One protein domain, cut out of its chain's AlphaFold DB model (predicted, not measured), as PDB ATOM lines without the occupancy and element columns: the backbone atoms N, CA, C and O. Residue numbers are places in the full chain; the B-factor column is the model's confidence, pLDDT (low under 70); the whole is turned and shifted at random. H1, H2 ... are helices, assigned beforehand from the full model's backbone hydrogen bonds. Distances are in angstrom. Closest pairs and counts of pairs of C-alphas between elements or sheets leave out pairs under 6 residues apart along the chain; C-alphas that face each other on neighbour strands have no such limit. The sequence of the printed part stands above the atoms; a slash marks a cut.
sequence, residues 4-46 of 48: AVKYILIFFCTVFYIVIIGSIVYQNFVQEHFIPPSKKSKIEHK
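AT A GLANCE: This is residues 4 to 46 of the 48 residues of an uncharacterized protein of Bacillus sp. ok061 (UniProt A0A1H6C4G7). One long helix, H1, makes most of a thin rod, and a short helix, H2, follows beyond its far end, turned off its line, with no second layer beside either. The printed part has 43 residues with two named helices, H1 then H2, and no named strand; the class is all helix. It is extended, with a radius of gyration of the C-alphas of 17.9 A and spans of 58 by 17 by 9 A.

HOW THE PARTS SIT: Start on H1, residues 4 to 34, which has a kink of 27 degrees near residue 27. A tight link of 2 residues leads to H2, residues 37 to 44, and the two helices are apart. O i to N i+4 pairs are within hydrogen-bond range for 26 of 27 in H1 and 2 of 4 in H2.

IN THESE COORDINATES: Find C-alpha 4 at (-31.389, 6.463, 133.153); from there H1 runs 42.4 A to C-alpha 34 at (-49.840, 15.557, 96.085). H2 ends at C-alpha 44, at (-49.743, 7.091, 80.355).

THE WHOLE: The C-alphas farthest apart, of Ala 4 and His 45, are 58.3 A apart. The printed part has no cut. Look for pLDDT under 70 at residues 30 to 46.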
ATOM      1  N   ALA A   4     -31.740   5.566 134.256       88.94
ATOM      2  CA  ALA A   4     -31.389   6.463 133.153       88.94
ATOM      3  C   ALA A   4     -31.436   5.774 131.777       88.94
ATOM      4  O   ALA A   4     -32.064   6.280 130.854       88.94
ATOM      5  N   VAL A   5     -30.853   4.578 131.656       90.69
ATOM      6  CA  VAL A   5     -30.846   3.794 130.407       90.69
ATOM      7  C   VAL A   5     -32.268   3.426 129.983       90.69
ATOM      8  O   VAL A   5     -32.588   3.488 128.800       90.69
ATOM      9  N   LYS A   6     -33.146   3.104 130.944       91.12
ATOM     10  CA  LYS A   6     -34.566   2.845 130.672       91.12
ATOM     11  C   LYS A   6     -35.256   4.069 130.062       91.12
ATOM     12  O   LYS A   6     -35.945   3.922 129.061       91.12
ATOM     13  N   TYR A   7     -35.060   5.258 130.634       94.50
ATOM     14  CA  TYR A   7     -35.677   6.484 130.114       94.50
ATOM     15  C   TYR A   7     -35.125   6.894 128.748       94.50
ATOM     16  O   TYR A   7     -35.896   7.301 127.886       94.50
ATOM     17  N   ILE A   8     -33.820   6.724 128.526       95.25
ATOM     18  CA  ILE A   8     -33.180   6.991 127.232       95.25
ATOM     19  C   ILE A   8     -33.758   6.075 126.145       95.25
ATOM     20  O   ILE A   8     -34.145   6.550 125.081       95.25
ATOM     21  N   LEU A   9     -33.888   4.775 126.424       94.88
ATOM     22  CA  LEU A   9     -34.511   3.821 125.499       94.88
ATOM     23  C   LEU A   9     -35.963   4.185 125.185       94.88
ATOM     24  O   LEU A   9     -36.345   4.192 124.020       94.88
ATOM     25  N   ILE A  10     -36.752   4.533 126.206       95.38
ATOM     26  CA  ILE A  10     -38.144   4.962 126.013       95.38
ATOM     27  C   ILE A  10     -38.202   6.200 125.116       95.38
ATOM     28  O   ILE A  10     -38.988   6.219 124.178       95.38
ATOM     29  N   PHE A  11     -37.338   7.192 125.349       95.81
ATOM     30  CA  PHE A  11     -37.277   8.401 124.529       95.81
ATOM     31  C   PHE A  11     -37.005   8.081 123.054       95.81
ATOM     32  O   PHE A  11     -37.749   8.528 122.183       95.81
ATOM     33  N   PHE A  12     -35.998   7.251 122.769       96.19
ATOM     34  CA  PHE A  12     -35.698   6.845 121.396       96.19
ATOM     35  C   PHE A  12     -36.846   6.063 120.754       96.19
ATOM     36  O   PHE A  12     -37.191   6.334 119.606       96.19
ATOM     37  N   CYS A  13     -37.483   5.150 121.491       96.25
ATOM     38  CA  CYS A  13     -38.652   4.423 121.000       96.25
ATOM     39  C   CYS A  13     -39.817   5.365 120.676       96.25
ATOM     40  O   CYS A  13     -40.445   5.215 119.632       96.25
ATOM     41  N   THR A  14     -40.092   6.352 121.531       96.44
ATOM     42  CA  THR A  14     -41.166   7.327 121.307       96.44
ATOM     43  C   THR A  14     -40.888   8.200 120.087       96.44
ATOM     44  O   THR A  14     -41.767   8.355 119.243       96.44
ATOM     45  N   VAL A  15     -39.668   8.728 119.948       96.81
ATOM     46  CA  VAL A  15     -39.285   9.537 118.779       96.81
ATOM     47  C   VAL A  15     -39.399   8.713 117.498       96.81
ATOM     48  O   VAL A  15     -40.014   9.156 116.531       96.81
ATOM     49  N   PHE A  16     -38.867   7.491 117.500       96.38
ATOM     50  CA  PHE A  16     -38.917   6.604 116.341       96.38
ATOM     51  C   PHE A  16     -40.356   6.257 115.937       96.38
ATOM     52  O   PHE A  16     -40.702   6.305 114.758       96.38
ATOM     53  N   TYR A  17     -41.218   5.980 116.916       96.06
ATOM     54  CA  TYR A  17     -42.637   5.711 116.692       96.06
ATOM     55  C   TYR A  17     -43.355   6.891 116.023       96.06
ATOM     56  O   TYR A  17     -44.060   6.699 115.031       96.06
ATOM     57  N   ILE A  18     -43.128   8.116 116.510       95.56
ATOM     58  CA  ILE A  18     -43.718   9.329 115.925       95.56
ATOM     59  C   ILE A  18     -43.239   9.523 114.481       95.56
ATOM     60  O   ILE A  18     -44.050   9.826 113.610       95.56
ATOM     61  N   VAL A  19     -41.947   9.311 114.205       95.50
ATOM     62  CA  VAL A  19     -41.377   9.448 112.853       95.50
ATOM     63  C   VAL A  19     -41.975   8.430 111.882       95.50
ATOM     64  O   VAL A  19     -42.327   8.800 110.761       95.50
ATOM     65  N   ILE A  20     -42.131   7.169 112.297       95.44
ATOM     66  CA  ILE A  20     -42.753   6.135 111.461       95.44
ATOM     67  C   ILE A  20     -44.200   6.501 111.147       95.44
ATOM     68  O   ILE A  20     -44.581   6.508 109.978       95.44
ATOM     69  N   ILE A  21     -44.998   6.843 112.160       94.31
ATOM     70  CA  ILE A  21     -46.402   7.205 111.942       94.31
ATOM     71  C   ILE A  21     -46.509   8.448 111.069       94.31
ATOM     72  O   ILE A  21     -47.278   8.444 110.114       94.31
ATOM     73  N   GLY A  22     -45.704   9.476 111.336       90.81
ATOM     74  CA  GLY A  22     -45.657  10.678 110.509       90.81
ATOM     75  C   GLY A  22     -45.319  10.365 109.051       90.81
ATOM     76  O   GLY A  22     -45.962  10.895 108.151       90.81
ATOM     77  N   SER A  23     -44.379   9.447 108.811       87.75
ATOM     78  CA  SER A  23     -43.998   9.012 107.462       87.75
ATOM     79  C   SER A  23     -45.116   8.233 106.765       87.75
ATOM     80  O   SER A  23     -45.413   8.508 105.606       87.75
ATOM     81  N   ILE A  24     -45.783   7.313 107.469       89.44
ATOM     82  CA  ILE A  24     -46.926   6.551 106.941       89.44
ATOM     83  C   ILE A  24     -48.080   7.499 106.607       89.44
ATOM     84  O   ILE A  24     -48.649   7.411 105.522       89.44
ATOM     85  N   VAL A  25     -48.417   8.424 107.507       87.50
ATOM     86  CA  VAL A  25     -49.464   9.429 107.279       87.50
ATOM     87  C   VAL A  25     -49.090  10.320 106.097       87.50
ATOM     88  O   VAL A  25     -49.918  10.550 105.224       87.50
ATOM     89  N   TYR A  26     -47.840  10.773 106.003       84.44
ATOM     90  CA  TYR A  26     -47.373  11.567 104.870       84.44
ATOM     91  C   TYR A  26     -47.472  10.799 103.545       84.44
ATOM     92  O   TYR A  26     -47.966  11.334 102.559       84.44
ATOM     93  N   GLN A  27     -47.064   9.531 103.502       81.94
ATOM     94  CA  GLN A  27     -47.189   8.726 102.288       81.94
ATOM     95  C   GLN A  27     -48.652   8.484 101.903       81.94
ATOM     96  O   GLN A  27     -49.013   8.689 100.752       81.94
ATOM     97  N   ASN A  28     -49.511   8.116 102.851       78.56
ATOM     98  CA  ASN A  28     -50.914   7.833 102.542       78.56
ATOM     99  C   ASN A  28     -51.697   9.103 102.188       78.56
ATOM    100  O   ASN A  28     -52.428   9.118 101.212       78.56
ATOM    101  N   PHE A  29     -51.532  10.195 102.932       72.56
ATOM    102  CA  PHE A  29     -52.336  11.400 102.718       72.56
ATOM    103  C   PHE A  29     -51.681  12.393 101.766       72.56
ATOM    104  O   PHE A  29     -52.348  12.958 100.906       72.56
ATOM    105  N   VAL A  30     -50.378  12.635 101.899       67.19
ATOM    106  CA  VAL A  30     -49.696  13.619 101.053       67.19
ATOM    107  C   VAL A  30     -49.297  12.982  99.735       67.19
ATOM    108  O   VAL A  30     -49.563  13.568  98.701       67.19
ATOM    109  N   GLN A  31     -48.728  11.778  99.693       59.66
ATOM    110  CA  GLN A  31     -48.326  11.213  98.400       59.66
ATOM    111  C   GLN A  31     -49.530  10.882  97.502       59.66
ATOM    112  O   GLN A  31     -49.455  11.135  96.305       59.66
ATOM    113  N   GLU A  32     -50.653  10.393  98.037       58.59
ATOM    114  CA  GLU A  32     -51.837  10.125  97.205       58.59
ATOM    115  C   GLU A  32     -52.517  11.406  96.689       58.59
ATOM    116  O   GLU A  32     -52.964  11.432  95.540       58.59
ATOM    117  N   HIS A  33     -52.530  12.492  97.476       56.75
ATOM    118  CA  HIS A  33     -53.157  13.763  97.081       56.75
ATOM    119  C   HIS A  33     -52.206  14.788  96.428       56.75
ATOM    120  O   HIS A  33     -52.671  15.684  95.726       56.75
ATOM    121  N   PHE A  34     -50.887  14.663  96.610       54.00
ATOM    122  CA  PHE A  34     -49.840  15.557  96.085       54.00
ATOM    123  C   PHE A  34     -48.870  14.865  95.115       54.00
ATOM    124  O   PHE A  34     -47.789  15.395  94.862       54.00
ATOM    125  N   ILE A  35     -49.208  13.728  94.495       55.78
ATOM    126  CA  ILE A  35     -48.593  13.432  93.191       55.78
ATOM    127  C   ILE A  35     -49.096  14.528  92.244       55.78
ATOM    128  O   ILE A  35     -50.273  14.502  91.875       55.78
ATOM    129  N   PRO A  36     -48.257  15.507  91.841       54.59
ATOM    130  CA  PRO A  36     -48.704  16.480  90.867       54.59
ATOM    131  C   PRO A  36     -49.081  15.701  89.597       54.59
ATOM    132  O   PRO A  36     -48.378  14.745  89.234       54.59
ATOM    133  N   PRO A  37     -50.164  16.082  88.899       55.75
ATOM    134  CA  PRO A  37     -50.650  15.368  87.715       55.75
ATOM    135  C   PRO A  37     -49.568  15.174  86.633       55.75
ATOM    136  O   PRO A  37     -49.667  14.266  85.811       55.75
ATOM    137  N   SER A  38     -48.474  15.945  86.687       55.50
ATOM    138  CA  SER A  38     -47.303  15.818  85.812       55.50
ATOM    139  C   SER A  38     -46.531  14.496  85.924       55.50
ATOM    140  O   SER A  38     -45.834  14.131  84.979       55.50
ATOM    141  N   LYS A  39     -46.625  13.757  87.043       53.41
ATOM    142  CA  LYS A  39     -45.996  12.425  87.163       53.41
ATOM    143  C   LYS A  39     -46.915  11.287  86.711       53.41
ATOM    144  O   LYS A  39     -46.395  10.269  86.264       53.41
ATOM    145  N   LYS A  40     -48.244  11.462  86.769       54.75
ATOM    146  CA  LYS A  40     -49.200  10.498  86.192       54.75
ATOM    147  C   LYS A  40     -49.202  10.563  84.659       54.75
ATOM    148  O   LYS A  40     -49.118   9.519  84.020       54.75
ATOM    149  N   SER A  41     -49.163  11.762  84.065       53.28
ATOM    150  CA  SER A  41     -49.210  11.910  82.596       53.28
ATOM    151  C   SER A  41     -48.003  11.310  81.863       53.28
ATOM    152  O   SER A  41     -48.121  10.864  80.724       53.28
ATOM    153  N   LYS A  42     -46.831  11.250  82.511       51.53
ATOM    154  CA  LYS A  42     -45.602  10.724  81.892       51.53
ATOM    155  C   LYS A  42     -45.566   9.193  81.791       51.53
ATOM    156  O   LYS A  42     -44.742   8.663  81.050       51.53
ATOM    157  N   ILE A  43     -46.423   8.496  82.541       56.62
ATOM    158  CA  ILE A  43     -46.547   7.032  82.510       56.62
ATOM    159  C   ILE A  43     -47.571   6.621  81.446       56.62
ATOM    160  O   ILE A  43     -47.320   5.689  80.689       56.62
ATOM    161  N   GLU A  44     -48.670   7.367  81.320       53.06
ATOM    162  CA  GLU A  44     -49.743   7.091  80.355       53.06
ATOM    163  C   GLU A  44     -49.299   7.330  78.899       53.06
ATOM    164  O   GLU A  44     -49.554   6.507  78.026       53.06
ATOM    165  N   HIS A  45     -48.498   8.371  78.640       55.34
ATOM    166  CA  HIS A  45     -47.974   8.655  77.295       55.34
ATOM    167  C   HIS A  45     -46.842   7.736  76.814       55.34
ATOM    168  O   HIS A  45     -46.460   7.817  75.651       55.34
ATOM    169  N   LYS A  46     -46.269   6.888  77.676       51.91
ATOM    170  CA  LYS A  46     -45.267   5.893  77.252       51.91
ATOM    171  C   LYS A  46     -45.884   4.574  76.794       51.91
ATOM    172  O   LYS A  46     -45.154   3.728  76.288       51.91
TER     173      LYS A  46